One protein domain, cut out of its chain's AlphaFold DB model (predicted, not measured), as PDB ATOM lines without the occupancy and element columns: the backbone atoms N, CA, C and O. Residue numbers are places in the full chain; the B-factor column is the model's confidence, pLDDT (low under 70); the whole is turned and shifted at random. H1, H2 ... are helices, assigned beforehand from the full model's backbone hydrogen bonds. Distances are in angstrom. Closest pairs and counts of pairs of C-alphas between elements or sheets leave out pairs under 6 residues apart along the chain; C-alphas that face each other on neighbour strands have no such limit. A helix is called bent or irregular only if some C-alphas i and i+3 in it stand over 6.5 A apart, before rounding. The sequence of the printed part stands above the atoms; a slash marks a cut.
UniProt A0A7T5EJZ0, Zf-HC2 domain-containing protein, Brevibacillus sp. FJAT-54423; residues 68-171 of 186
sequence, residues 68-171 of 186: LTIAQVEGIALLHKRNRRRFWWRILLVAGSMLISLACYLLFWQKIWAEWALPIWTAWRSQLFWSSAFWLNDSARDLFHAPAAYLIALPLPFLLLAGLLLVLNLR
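This is residues 68 to 171 of the 186 residues of the protein "Zf-HC2 domain-containing protein" of Brevibacillus sp. FJAT-54423 (UniProt A0A7T5EJZ0). A long hairpin-like rod: one very long helix, H1, makes the length, bends near its far end, and the chain then turns round through the short H2 and H3 and folds back through H4, so that H5 lies side by side with part of the long arm H1a. The first stretch of H1a, residues 68 to 89, sticks out alone past this doubled part. The printed part has 104 residues with five named helices, in the order H1, H2, H3, H4, H5, and no named strand; the class is all helix. The whole is extended, with a radius of gyration of the C-alphas of 24.4 A and spans of 85 by 24 by 21 A.

H1, residues 68 to 125, was assigned as one helix by its hydrogen bonds but is bent: C-alphas 115 and 118 are 6.8 A apart. Its arm H1a, residues 68 to 115, begins at C-alpha 68 (235.837, 127.258, 150.927) and is 68.7 A long; it has a kink of 37 degrees near residue 105 and is irregular, with C-alphas 107 and 110 6.7 A apart. The arm H1b is residues 118 to 125. H2 is residues 127 to 131. H3, residues 133 to 144, is 15.8 A long and only just irregular, with C-alphas 138 and 141 7.0 A apart. H4 is residues 148 to 153. H5, residues 156 to 169, is 19.4 A long and ends at C-alpha 169 (216.359, 151.623, 134.929).

H1a and H1b are about perpendicular, at 74 degrees. H1b and H3 are close but not clearly touching, with the closest C-alphas, Ile 120 and Leu 143, 6.7 A apart; they run opposite ways at a shallow tilt of 25 degrees. H2 and H3 only just touch, and only at the corner by their link, with 3 pairs of C-alphas within 8 A; the closest are Phe 129 and Trp 135, 6.8 A apart. H3 and H4 are apart. H4 is close to H1a but not clearly touching, the closest C-alphas being Ile 112 and Tyr 150 at 6.8 A. H5 touches H1a, with residues 94 to 101 of H1a alone, at a shallow tilt of 12 degrees, opposite ways; the closest C-alphas are Ser 101 and Pro 157, 7.0 A apart. Every O i to N i+4 pair is within hydrogen-bond range in H1b, H2, H4 and H5, against 42 of 44 in H1a and 6 of 8 in H3.

The two C-alphas farthest apart, of Leu 68 and Phe 134, are 85.1 A apart. The printed part has no cut, and its four links are tight. Residues 130 to 135 also stand free. The mean pLDDT of the printed part is 76.2; it is under 70 at residues 127 to 131, 133 to 134, 139 to 146 and 168 to 171.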
ATOM      1  N   LEU A  68     236.111 126.424 152.095       84.75
ATOM      2  CA  LEU A  68     235.837 127.258 150.927       84.75
ATOM      3  C   LEU A  68     234.488 126.922 150.269       84.75
ATOM      4  O   LEU A  68     233.702 127.827 149.983       84.75
ATOM      5  N   THR A  69     234.188 125.637 150.064       82.38
ATOM      6  CA  THR A  69     232.897 125.185 149.518       82.38
ATOM      7  C   THR A  69     231.730 125.548 150.428       82.38
ATOM      8  O   THR A  69     230.696 126.003 149.937       82.38
ATOM      9  N   ILE A  70     231.893 125.435 151.749       85.31
ATOM     10  CA  ILE A  70     230.856 125.829 152.716       85.31
ATOM     11  C   ILE A  70     230.557 127.330 152.587       85.31
ATOM     12  O   ILE A  70     229.398 127.724 152.427       85.31
ATOM     13  N   ALA A  71     231.596 128.167 152.557       84.12
ATOM     14  CA  ALA A  71     231.451 129.612 152.395       84.12
ATOM     15  C   ALA A  71     230.824 130.002 151.042       84.12
ATOM     16  O   ALA A  71     230.046 130.958 150.966       84.12
ATOM     17  N   GLN A  72     231.121 129.266 149.966       87.19
ATOM     18  CA  GLN A  72     230.505 129.479 148.654       87.19
ATOM     19  C   GLN A  72     229.013 129.137 148.659       87.19
ATOM     20  O   GLN A  72     228.207 129.942 148.187       87.19
ATOM     21  N   VAL A  73     228.630 127.988 149.223       86.75
ATOM     22  CA  VAL A  73     227.224 127.569 149.329       86.75
ATOM     23  C   VAL A  73     226.430 128.568 150.166       86.75
ATOM     24  O   VAL A  73     225.355 129.013 149.750       86.75
ATOM     25  N   GLU A  74     226.976 129.003 151.300       89.81
ATOM     26  CA  GLU A  74     226.337 130.006 152.149       89.81
ATOM     27  C   GLU A  74     226.239 131.372 151.448       89.81
ATOM     28  O   GLU A  74     225.195 132.033 151.490       89.81
ATOM     29  N   GLY A  75     227.278 131.767 150.706       84.56
ATOM     30  CA  GLY A  75     227.275 132.966 149.870       84.56
ATOM     31  C   GLY A  75     226.183 132.939 148.795       84.56
ATOM     32  O   GLY A  75     225.451 133.924 148.625       84.56
ATOM     33  N   ILE A  76     226.013 131.808 148.107       84.56
ATOM     34  CA  ILE A  76     224.958 131.600 147.103       84.56
ATOM     35  C   ILE A  76     223.575 131.657 147.762       84.56
ATOM     36  O   ILE A  76     222.675 132.328 147.243       84.56
ATOM     37  N   ALA A  77     223.407 131.026 148.927       85.50
ATOM     38  CA  ALA A  77     222.151 131.027 149.673       85.50
ATOM     39  C   ALA A  77     221.751 132.442 150.132       85.50
ATOM     40  O   ALA A  77     220.603 132.871 149.945       85.50
ATOM     41  N   LEU A  78     222.701 133.218 150.663       84.06
ATOM     42  CA  LEU A  78     222.489 134.616 151.057       84.06
ATOM     43  C   LEU A  78     222.139 135.499 149.854       84.06
ATOM     44  O   LEU A  78     221.233 136.342 149.941       84.06
ATOM     45  N   LEU A  79     222.806 135.294 148.716       82.50
ATOM     46  CA  LEU A  79     222.520 136.026 147.485       82.50
ATOM     47  C   LEU A  79     221.104 135.722 146.977       82.50
ATOM     48  O   LEU A  79     220.366 136.658 146.654       82.50
ATOM     49  N   HIS A  80     220.683 134.454 147.003       80.44
ATOM     50  CA  HIS A  80     219.330 134.030 146.632       80.44
ATOM     51  C   HIS A  80     218.258 134.647 147.536       80.44
ATOM     52  O   HIS A  80     217.278 135.210 147.038       80.44
ATOM     53  N   LYS A  81     218.455 134.634 148.861       80.56
ATOM     54  CA  LYS A  81     217.516 135.241 149.822       80.56
ATOM     55  C   LYS A  81     217.359 136.744 149.581       80.56
ATOM     56  O   LYS A  81     216.239 137.267 149.558       80.56
ATOM     57  N   ARG A  82     218.473 137.446 149.342       79.88
ATOM     58  CA  ARG A  82     218.473 138.886 149.041       79.88
ATOM     59  C   ARG A  82     217.808 139.188 147.699       79.88
ATOM     60  O   ARG A  82     217.061 140.166 147.603       79.88
ATOM     61  N   ASN A  83     218.061 138.369 146.680       80.62
ATOM     62  CA  ASN A  83     217.507 138.574 145.348       80.62
ATOM     63  C   ASN A  83     215.996 138.302 145.319       80.62
ATOM     64  O   ASN A  83     215.248 139.116 144.785       80.62
ATOM     65  N   ARG A  84     215.524 137.251 146.005       80.62
ATOM     66  CA  ARG A  84     214.093 136.926 146.126       80.62
ATOM     67  C   ARG A  84     213.301 138.061 146.772       80.62
ATOM     68  O   ARG A  84     212.274 138.465 146.240       80.62
ATOM     69  N   ARG A  85     213.799 138.645 147.872       80.94
ATOM     70  CA  ARG A  85     213.138 139.797 148.515       80.94
ATOM     71  C   ARG A  85     213.049 141.000 147.571       80.94
ATOM     72  O   ARG A  85     212.006 141.641 147.499       80.94
ATOM     73  N   ARG A  86     214.120 141.302 146.829       78.56
ATOM     74  CA  ARG A  86     214.132 142.403 145.848       78.56
ATOM     75  C   ARG A  86     213.206 142.139 144.663       78.56
ATOM     76  O   ARG A  86     212.553 143.068 144.205       78.56
ATOM     77  N   PHE A  87     213.134 140.900 144.192       78.62
ATOM     78  CA  PHE A  87     212.226 140.486 143.127       78.62
ATOM     79  C   PHE A  87     210.760 140.700 143.520       78.62
ATOM     80  O   PHE A  87     210.023 141.346 142.784       78.62
ATOM     81  N   TRP A  88     210.364 140.280 144.724       80.44
ATOM     82  CA  TRP A  88     209.009 140.517 145.231       80.44
ATOM     83  C   TRP A  88     208.669 141.998 145.373       80.44
ATOM     84  O   TRP A  88     207.598 142.422 144.947       80.44
ATOM     85  N   TRP A  89     209.595 142.808 145.892       81.69
ATOM     86  CA  TRP A  89     209.407 144.261 145.937       81.69
ATOM     87  C   TRP A  89     209.200 144.874 144.548       81.69
ATOM     88  O   TRP A  89     208.400 145.792 144.404       81.69
ATOM     89  N   ARG A  90     209.873 144.357 143.513       78.19
ATOM     90  CA  ARG A  90     209.681 144.813 142.127       78.19
ATOM     91  C   ARG A  90     208.309 144.439 141.589       78.19
ATOM     92  O   ARG A  90     207.652 145.298 141.016       78.19
ATOM     93  N   ILE A  91     207.870 143.197 141.803       81.12
ATOM     94  CA  ILE A  91     206.523 142.763 141.409       81.12
ATOM     95  C   ILE A  91     205.474 143.659 142.067       81.12
ATOM     96  O   ILE A  91     204.582 144.144 141.380       81.12
ATOM     97  N   LEU A  92     205.615 143.933 143.367       85.69
ATOM     98  CA  LEU A  92     204.690 144.799 144.096       85.69
ATOM     99  C   LEU A  92     204.663 146.227 143.545       85.69
ATOM    100  O   LEU A  92     203.584 146.786 143.384       85.69
ATOM    101  N   LEU A  93     205.821 146.810 143.224       82.94
ATOM    102  CA  LEU A  93     205.883 148.156 142.644       82.94
ATOM    103  C   LEU A  93     205.258 148.212 141.247       82.94
ATOM    104  O   LEU A  93     204.490 149.130 140.964       82.94
ATOM    105  N   VAL A  94     205.541 147.230 140.389       79.81
ATOM    106  CA  VAL A  94     204.963 147.164 139.039       79.81
ATOM    107  C   VAL A  94     203.451 146.965 139.120       79.81
ATOM    108  O   VAL A  94     202.707 147.765 138.556       79.81
ATOM    109  N   ALA A  95     202.986 145.974 139.882       83.75
ATOM    110  CA  ALA A  95     201.560 145.713 140.068       83.75
ATOM    111  C   ALA A  95     200.837 146.917 140.694       83.75
ATOM    112  O   ALA A  95     199.775 147.315 140.218       83.75
ATOM    113  N   GLY A  96     201.441 147.546 141.706       85.44
ATOM    114  CA  GLY A  96     200.916 148.752 142.340       85.44
ATOM    115  C   GLY A  96     200.807 149.922 141.364       85.44
ATOM    116  O   GLY A  96     199.768 150.571 141.299       85.44
ATOM    117  N   SER A  97     201.832 150.158 140.544       81.12
ATOM    118  CA  SER A  97     201.797 151.218 139.527       81.12
ATOM    119  C   SER A  97     200.739 150.980 138.450       81.12
ATOM    120  O   SER A  97     200.062 151.920 138.030       81.12
ATOM    121  N   MET A  98     200.553 149.724 138.039       81.94
ATOM    122  CA  MET A  98     199.554 149.338 137.051       81.94
ATOM    123  C   MET A  98     198.141 149.549 137.606       81.94
ATOM    124  O   MET A  98     197.297 150.121 136.920       81.94
ATOM    125  N   LEU A  99     197.910 149.185 138.872       86.00
ATOM    126  CA  LEU A  99     196.651 149.438 139.579       86.00
ATOM    127  C   LEU A  99     196.361 150.933 139.743       86.00
ATOM    128  O   LEU A  99     195.244 151.363 139.468       86.00
ATOM    129  N   ILE A 100     197.353 151.734 140.145       83.56
ATOM    130  CA  ILE A 100     197.194 153.191 140.282       83.56
ATOM    131  C   ILE A 100     196.865 153.819 138.926       83.56
ATOM    132  O   ILE A 100     195.934 154.613 138.829       83.56
ATOM    133  N   SER A 101     197.578 153.428 137.868       81.12
ATOM    134  CA  SER A 101     197.331 153.939 136.514       81.12
ATOM    135  C   SER A 101     195.925 153.582 136.030       81.12
ATOM    136  O   SER A 101     195.229 154.436 135.482       81.12
ATOM    137  N   LEU A 102     195.476 152.349 136.284       83.44
ATOM    138  CA  LEU A 102     194.123 151.900 135.964       83.44
ATOM    139  C   LEU A 102     193.061 152.692 136.743       83.44
ATOM    140  O   LEU A 102     192.071 153.128 136.162       83.44
ATOM    141  N   ALA A 103     193.279 152.929 138.038       84.62
ATOM    142  CA  ALA A 103     192.374 153.723 138.863       84.62
ATOM    143  C   ALA A 103     192.296 155.182 138.387       84.62
ATOM    144  O   ALA A 103     191.201 155.723 138.248       84.62
ATOM    145  N   CYS A 104     193.435 155.808 138.068       80.94
ATOM    146  CA  CYS A 104     193.473 157.150 137.483       80.94
ATOM    147  C   CYS A 104     192.742 157.209 136.133       80.94
ATOM    148  O   CYS A 104     192.018 158.172 135.870       80.94
ATOM    149  N   TYR A 105     192.890 156.176 135.298       80.00
ATOM    150  CA  TYR A 105     192.187 156.083 134.022       80.00
ATOM    151  C   TYR A 105     190.663 156.054 134.210       80.00
ATOM    152  O   TYR A 105     189.950 156.867 133.622       80.00
ATOM    153  N   LEU A 106     190.176 155.161 135.075       82.12
ATOM    154  CA  LEU A 106     188.744 154.972 135.315       82.12
ATOM    155  C   LEU A 106     188.094 156.173 136.009       82.12
ATOM    156  O   LEU A 106     187.007 156.589 135.626       82.12
ATOM    157  N   LEU A 107     188.747 156.745 137.025       79.44
ATOM    158  CA  LEU A 107     188.136 157.790 137.851       79.44
ATOM    159  C   LEU A 107     188.195 159.176 137.213       79.44
ATOM    160  O   LEU A 107     187.299 159.991 137.423       79.44
ATOM    161  N   PHE A 108     189.268 159.472 136.484       75.56
ATOM    162  CA  PHE A 108     189.574 160.845 136.095       75.56
ATOM    163  C   PHE A 108     189.711 161.006 134.584       75.56
ATOM    164  O   PHE A 108     189.165 161.939 133.993       75.56
ATOM    165  N   TRP A 109     190.398 160.066 133.939       75.94
ATOM    166  CA  TRP A 109     190.724 160.171 132.520       75.94
ATOM    167  C   TRP A 109     189.506 159.972 131.614       75.94
ATOM    168  O   TRP A 109     189.403 160.645 130.592       75.94
ATOM    169  N   GLN A 110     188.546 159.127 132.010       78.88
ATOM    170  CA  GLN A 110     187.283 158.964 131.281       78.88
ATOM    171  C   GLN A 110     186.527 160.296 131.153       78.88
ATOM    172  O   GLN A 110     186.038 160.630 130.073       78.88
ATOM    173  N   LYS A 111     186.477 161.080 132.236       78.69
ATOM    174  CA  LYS A 111     185.780 162.370 132.267       78.69
ATOM    175  C   LYS A 111     186.502 163.429 131.434       78.69
ATOM    176  O   LYS A 111     185.857 164.116 130.652       78.69
ATOM    177  N   ILE A 112     187.836 163.494 131.515       77.88
ATOM    178  CA  ILE A 112     188.646 164.367 130.644       77.88
ATOM    179  C   ILE A 112     188.404 164.055 129.170       77.88
ATOM    180  O   ILE A 112     188.226 164.972 128.366       77.88
ATOM    181  N   TRP A 113     188.423 162.771 128.802       76.25
ATOM    182  CA  TRP A 113     188.207 162.381 127.416       76.25
ATOM    183  C   TRP A 113     186.827 162.795 126.930       76.25
ATOM    184  O   TRP A 113     186.733 163.400 125.867       76.25
ATOM    185  N   ALA A 114     185.784 162.508 127.706       78.94
ATOM    186  CA  ALA A 114     184.409 162.793 127.320       78.94
ATOM    187  C   ALA A 114     184.099 164.298 127.259       78.94
ATOM    188  O   ALA A 114     183.480 164.747 126.298       78.94
ATOM    189  N   GLU A 115     184.523 165.071 128.261       77.62
ATOM    190  CA  GLU A 115     184.101 166.469 128.421       77.62
ATOM    191  C   GLU A 115     185.026 167.474 127.731       77.62
ATOM    192  O   GLU A 115     184.587 168.574 127.411       77.62
ATOM    193  N   TRP A 116     186.291 167.123 127.486       75.12
ATOM    194  CA  TRP A 116     187.279 168.077 126.977       75.12
ATOM    195  C   TRP A 116     187.989 167.591 125.711       75.12
ATOM    196  O   TRP A 116     187.959 168.276 124.690       75.12
ATOM    197  N   ALA A 117     188.577 166.391 125.713       77.81
ATOM    198  CA  ALA A 117     189.379 165.941 124.571       77.81
ATOM    199  C   ALA A 117     188.532 165.599 123.332       77.81
ATOM    200  O   ALA A 117     188.903 165.956 122.215       77.81
ATOM    201  N   LEU A 118     187.392 164.920 123.511       78.44
ATOM    202  CA  LEU A 118     186.524 164.509 122.407       78.44
ATOM    203  C   LEU A 118     185.869 165.711 121.695       78.44
ATOM    204  O   LEU A 118     185.954 165.758 120.468       78.44
ATOM    205  N   PRO A 119     185.298 166.713 122.399       76.06
ATOM    206  CA  PRO A 119     184.769 167.920 121.760       76.06
ATOM    207  C   PRO A 119     185.834 168.672 120.959       76.06
ATOM    208  O   PRO A 119     185.621 168.961 119.781       76.06
ATOM    209  N   ILE A 120     187.018 168.888 121.543       76.12
ATOM    210  CA  ILE A 120     188.146 169.539 120.860       76.12
ATOM    211  C   ILE A 120     188.566 168.744 119.623       76.12
ATOM    212  O   ILE A 120     188.771 169.323 118.559       76.12
ATOM    213  N   TRP A 121     188.651 167.416 119.725       78.88
ATOM    214  CA  TRP A 121     189.000 166.547 118.602       78.88
ATOM    215  C   TRP A 121     187.978 166.620 117.465       78.88
ATOM    216  O   TRP A 121     188.344 166.743 116.294       78.88
ATOM    217  N   THR A 122     186.686 166.572 117.795       78.94
ATOM    218  CA  THR A 122     185.614 166.701 116.799       78.94
ATOM    219  C   THR A 122     185.609 168.078 116.140       78.94
ATOM    220  O   THR A 122     185.447 168.166 114.921       78.94
ATOM    221  N   ALA A 123     185.871 169.135 116.913       74.12
ATOM    222  CA  ALA A 123     185.977 170.498 116.421       74.12
ATOM    223  C   ALA A 123     187.187 170.671 115.489       74.12
ATOM    224  O   ALA A 123     187.025 171.166 114.376       74.12
ATOM    225  N   TRP A 124     188.364 170.167 115.877       72.44
ATOM    226  CA  TRP A 124     189.582 170.166 115.056       72.44
ATOM    227  C   TRP A 124     189.385 169.429 113.727       72.44
ATOM    228  O   TRP A 124     189.853 169.878 112.680       72.44
ATOM    229  N   ARG A 125     188.705 168.272 113.750       76.12
ATOM    230  CA  ARG A 125     188.440 167.458 112.550       76.12
ATOM    231  C   ARG A 125     187.484 168.142 111.571       76.12
ATOM    232  O   ARG A 125     187.486 167.801 110.387       76.12
ATOM    233  N   SER A 126     186.650 169.065 112.040       75.69
ATOM    234  CA  SER A 126     185.718 169.772 111.168       75.69
ATOM    235  C   SER A 126     186.478 170.662 110.173       75.69
ATOM    236  O   SER A 126     187.392 171.399 110.538       75.69
ATOM    237  N   GLN A 127     186.099 170.620 108.892       61.25
ATOM    238  CA  GLN A 127     186.714 171.470 107.857       61.25
ATOM    239  C   GLN A 127     186.510 172.974 108.132       61.25
ATOM    240  O   GLN A 127     187.298 173.795 107.670       61.25
ATOM    241  N   LEU A 128     185.497 173.317 108.935       61.28
ATOM    242  CA  LEU A 128     185.159 174.681 109.350       61.28
ATOM    243  C   LEU A 128     186.211 175.313 110.274       61.28
ATOM    244  O   LEU A 128     186.397 176.530 110.226       61.28
ATOM    245  N   PHE A 129     186.936 174.498 111.052       64.25
ATOM    246  CA  PHE A 129     188.036 174.948 111.913       64.25
ATOM    247  C   PHE A 129     189.132 175.655 111.107       64.25
ATOM    248  O   PHE A 129     189.638 176.699 111.506       64.25
ATOM    249  N   TRP A 130     189.469 175.102 109.939       65.06
ATOM    250  CA  TRP A 130     190.557 175.599 109.095       65.06
ATOM    251  C   TRP A 130     190.127 176.704 108.129       65.06
ATOM    252  O   TRP A 130     190.982 177.407 107.595       65.06
ATOM    253  N   SER A 131     188.821 176.877 107.897       69.25
ATOM    254  CA  SER A 131     188.310 177.811 106.889       69.25
ATOM    255  C   SER A 131     187.699 179.095 107.452       69.25
ATOM    256  O   SER A 131     187.394 179.990 106.667       69.25
ATOM    257  N   SER A 132     187.482 179.220 108.768       70.38
ATOM    258  CA  SER A 132     186.741 180.366 109.313       70.38
ATOM    259  C   SER A 132     187.387 181.014 110.544       70.38
ATOM    260  O   SER A 132     187.351 180.498 111.658       70.38
ATOM    261  N   ALA A 133     187.918 182.226 110.347       69.19
ATOM    262  CA  ALA A 133     188.435 183.077 111.425       69.19
ATOM    263  C   ALA A 133     187.348 183.462 112.452       69.19
ATOM    264  O   ALA A 133     187.641 183.650 113.630       69.19
ATOM    265  N   PHE A 134     186.087 183.533 112.012       67.56
ATOM    266  CA  PHE A 134     184.932 183.811 112.870       67.56
ATOM    267  C   PHE A 134     184.630 182.676 113.854       67.56
ATOM    268  O   PHE A 134     184.376 182.943 115.025       67.56
ATOM    269  N   TRP A 135     184.731 181.418 113.414       71.44
ATOM    270  CA  TRP A 135     184.529 180.269 114.298       71.44
ATOM    271  C   TRP A 135     185.589 180.227 115.400       71.44
ATOM    272  O   TRP A 135     185.264 179.980 116.559       71.44
ATOM    273  N   LEU A 136     186.845 180.550 115.058       70.56
ATOM    274  CA  LEU A 136     187.924 180.627 116.037       70.56
ATOM    275  C   LEU A 136     187.639 181.695 117.100       70.56
ATOM    276  O   LEU A 136     187.864 181.436 118.271       70.56
ATOM    277  N   ASN A 137     187.118 182.864 116.726       75.50
ATOM    278  CA  ASN A 137     186.800 183.926 117.683       75.50
ATOM    279  C   ASN A 137     185.660 183.537 118.644       75.50
ATOM    280  O   ASN A 137     185.778 183.756 119.849       75.50
ATOM    281  N   ASP A 138     184.594 182.912 118.131       71.44
ATOM    282  CA  ASP A 138     183.433 182.528 118.947       71.44
ATOM    283  C   ASP A 138     183.699 181.285 119.809       71.44
ATOM    284  O   ASP A 138     183.232 181.205 120.942       71.44
ATOM    285  N   SER A 139     184.486 180.328 119.310       69.75
ATOM    286  CA  SER A 139     184.772 179.060 120.001       69.75
ATOM    287  C   SER A 139     186.106 179.044 120.757       69.75
ATOM    288  O   SER A 139     186.345 178.124 121.539       69.75
ATOM    289  N   ALA A 140     186.981 180.048 120.585       66.06
ATOM    290  CA  ALA A 140     188.264 180.126 121.297       66.06
ATOM    291  C   ALA A 140     188.075 180.076 122.812       66.06
ATOM    292  O   ALA A 140     188.849 179.426 123.510       66.06
ATOM    293  N   ARG A 141     187.038 180.736 123.333       66.31
ATOM    294  CA  ARG A 141     186.799 180.784 124.777       66.31
ATOM    295  C   ARG A 141     186.544 179.394 125.356       66.31
ATOM    296  O   ARG A 141     187.125 179.067 126.385       66.31
ATOM    297  N   ASP A 142     185.776 178.568 124.656       68.06
ATOM    298  CA  ASP A 142     185.448 177.205 125.082       68.06
ATOM    299  C   ASP A 142     186.601 176.221 124.822       68.06
ATOM    300  O   ASP A 142     186.854 175.334 125.635       68.06
ATOM    301  N   LEU A 143     187.375 176.421 123.747       64.31
ATOM    302  CA  LEU A 143     188.598 175.658 123.454       64.31
ATOM    303  C   LEU A 143     189.692 175.866 124.511       64.31
ATOM    304  O   LEU A 143     190.372 174.913 124.899       64.31
ATOM    305  N   PHE A 144     189.871 177.105 124.975       67.88
ATOM    306  CA  PHE A 144     190.903 177.464 125.951       67.88
ATOM    307  C   PHE A 144     190.425 177.382 127.410       67.88
ATOM    308  O   PHE A 144     191.256 177.440 128.320       67.88
ATOM    309  N   HIS A 145     189.128 177.165 127.664       66.75
ATOM    310  CA  HIS A 145     188.601 176.839 128.993       66.75
ATOM    311  C   HIS A 145     188.872 175.368 129.355       66.75
ATOM    312  O   HIS A 145     187.973 174.549 129.519       66.75
ATOM    313  N   ALA A 146     190.146 175.022 129.540       64.81
ATOM    314  CA  ALA A 146     190.502 173.810 130.264       64.81
ATOM    315  C   ALA A 146     190.359 174.097 131.770       64.81
ATOM    316  O   ALA A 146     191.061 174.976 132.286       64.81
ATOM    317  N   PRO A 147     189.478 173.409 132.519       71.38
ATOM    318  CA  PRO A 147     189.449 173.577 133.963       71.38
ATOM    319  C   PRO A 147     190.815 173.172 134.525       71.38
ATOM    320  O   PRO A 147     191.393 172.159 134.129       71.38
ATOM    321  N   ALA A 148     191.349 173.981 135.445       70.50
ATOM    322  CA  ALA A 148     192.732 173.871 135.921       70.50
ATOM    323  C   ALA A 148     193.101 172.461 136.429       70.50
ATOM    324  O   ALA A 148     194.243 172.025 136.296       70.50
ATOM    325  N   ALA A 149     192.116 171.716 136.939       70.06
ATOM    326  CA  ALA A 149     192.266 170.324 137.352       70.06
ATOM    327  C   ALA A 149     192.739 169.390 136.218       70.06
ATOM    328  O   ALA A 149     193.491 168.452 136.476       70.06
ATOM    329  N   TYR A 150     192.344 169.637 134.966       72.69
ATOM    330  CA  TYR A 150     192.723 168.800 133.824       72.69
ATOM    331  C   TYR A 150     194.143 169.086 133.344       72.69
ATOM    332  O   TYR A 150     194.873 168.149 133.027       72.69
ATOM    333  N   LEU A 151     194.577 170.350 133.385       72.06
ATOM    334  CA  LEU A 151     195.952 170.736 133.046       72.06
ATOM    335  C   LEU A 151     196.978 170.109 134.004       72.06
ATOM    336  O   LEU A 151     198.045 169.684 133.570       72.06
ATOM    337  N   ILE A 152     196.641 170.001 135.294       70.19
ATOM    338  CA  ILE A 152     197.514 169.400 136.317       70.19
ATOM    339  C   ILE A 152     197.576 167.869 136.184       70.19
ATOM    340  O   ILE A 152     198.607 167.255 136.457       70.19
ATOM    341  N   ALA A 153     196.490 167.236 135.749       72.50
ATOM    342  CA  ALA A 153     196.407 165.782 135.659       72.50
ATOM    343  C   ALA A 153     196.980 165.192 134.366       72.50
ATOM    344  O   ALA A 153     197.381 164.030 134.353       72.50
ATOM    345  N   LEU A 154     197.038 165.976 133.287       73.38
ATOM    346  CA  LEU A 154     197.558 165.549 131.987       73.38
ATOM    347  C   LEU A 154     199.027 165.060 132.022       73.38
ATOM    348  O   LEU A 154     199.305 164.023 131.417       73.38
ATOM    349  N   PRO A 155     199.969 165.711 132.743       76.69
ATOM    350  CA  PRO A 155     201.347 165.220 132.863       76.69
ATOM    351  C   PRO A 155     201.522 164.093 133.894       76.69
ATOM    352  O   PRO A 155     202.531 163.390 133.872       76.69
ATOM    353  N   LEU A 156     200.562 163.901 134.801       76.81
ATOM    354  CA  LEU A 156     200.654 162.965 135.924       76.81
ATOM    355  C   LEU A 156     200.933 161.504 135.504       76.81
ATOM    356  O   LEU A 156     201.847 160.911 136.081       76.81
ATOM    357  N   PRO A 157     200.269 160.916 134.484       74.00
ATOM    358  CA  PRO A 157     200.601 159.566 134.025       74.00
ATOM    359  C   PRO A 157     201.998 159.477 133.392       74.00
ATOM    360  O   PRO A 157     202.681 158.472 133.580       74.00
ATOM    361  N   PHE A 158     202.466 160.526 132.706       76.19
ATOM    362  CA  PHE A 158     203.818 160.561 132.135       76.19
ATOM    363  C   PHE A 158     204.892 160.641 133.219       76.19
ATOM    364  O   PHE A 158     205.907 159.958 133.121       76.19
ATOM    365  N   LEU A 159     204.657 161.418 134.280       80.00
ATOM    366  CA  LEU A 159     205.549 161.495 135.438       80.00
ATOM    367  C   LEU A 159     205.563 160.186 136.238       80.00
ATOM    368  O   LEU A 159     206.634 159.746 136.656       80.00
ATOM    369  N   LEU A 160     204.411 159.525 136.400       78.25
ATOM    370  CA  LEU A 160     204.314 158.194 137.013       78.25
ATOM    371  C   LEU A 160     205.086 157.146 136.206       78.25
ATOM    372  O   LEU A 160     205.871 156.386 136.773       78.25
ATOM    373  N   LEU A 161     204.909 157.136 134.883       77.31
ATOM    374  CA  LEU A 161     205.609 156.229 133.978       77.31
ATOM    375  C   LEU A 161     207.119 156.505 133.961       77.31
ATOM    376  O   LEU A 161     207.911 155.573 134.062       77.31
ATOM    377  N   ALA A 162     207.532 157.773 133.890       77.56
ATOM    378  CA  ALA A 162     208.936 158.167 133.942       77.56
ATOM    379  C   ALA A 162     209.578 157.796 135.284       77.56
ATOM    380  O   ALA A 162     210.682 157.261 135.296       77.56
ATOM    381  N   GLY A 163     208.876 158.002 136.404       79.62
ATOM    382  CA  GLY A 163     209.311 157.575 137.733       79.62
ATOM    383  C   GLY A 163     209.450 156.056 137.841       79.62
ATOM    384  O   GLY A 163     210.457 155.566 138.351       79.62
ATOM    385  N   LEU A 164     208.494 155.300 137.292       75.25
ATOM    386  CA  LEU A 164     208.566 153.841 137.222       75.25
ATOM    387  C   LEU A 164     209.769 153.382 136.394       75.25
ATOM    388  O   LEU A 164     210.537 152.531 136.836       75.25
ATOM    389  N   LEU A 165     209.952 153.968 135.211       75.31
ATOM    390  CA  LEU A 165     211.073 153.669 134.330       75.31
ATOM    391  C   LEU A 165     212.402 154.033 134.987       75.31
ATOM    392  O   LEU A 165     213.333 153.253 134.883       75.31
ATOM    393  N   LEU A 166     212.497 155.136 135.731       71.62
ATOM    394  CA  LEU A 166     213.681 155.491 136.520       71.62
ATOM    395  C   LEU A 166     213.965 154.452 137.612       71.62
ATOM    396  O   LEU A 166     215.100 154.007 137.751       71.62
ATOM    397  N   VAL A 167     212.943 154.010 138.349       70.12
ATOM    398  CA  VAL A 167     213.068 152.966 139.383       70.12
ATOM    399  C   VAL A 167     213.482 151.618 138.781       70.12
ATOM    400  O   VAL A 167     214.261 150.880 139.390       70.12
ATOM    401  N   LEU A 168     212.992 151.302 137.581       69.19
ATOM    402  CA  LEU A 168     213.359 150.097 136.838       69.19
ATOM    403  C   LEU A 168     214.759 150.211 136.205       69.19
ATOM    404  O   LEU A 168     215.499 149.228 136.206       69.19
ATOM    405  N   ASN A 169     215.145 151.394 135.716       67.12
ATOM    406  CA  ASN A 169     216.359 151.623 134.929       67.12
ATOM    407  C   ASN A 169     217.600 151.927 135.789       67.12
ATOM    408  O   ASN A 169     218.683 151.422 135.504       67.12
ATOM    409  N   LEU A 170     217.459 152.627 136.925       58.00
ATOM    410  CA  LEU A 170     218.567 152.971 137.841       58.00
ATOM    411  C   LEU A 170     219.345 151.772 138.416       58.00
ATOM    412  O   LEU A 170     220.309 151.964 139.156       58.00
ATOM    413  N   ARG A 171     218.961 150.527 138.120       53.00
ATOM    414  CA  ARG A 171     219.693 149.327 138.549       53.00
ATOM    415  C   ARG A 171     219.986 148.324 137.434       53.00
ATOM    416  O   ARG A 171     220.250 147.164 137.745       53.00
TER     417      ARG A 171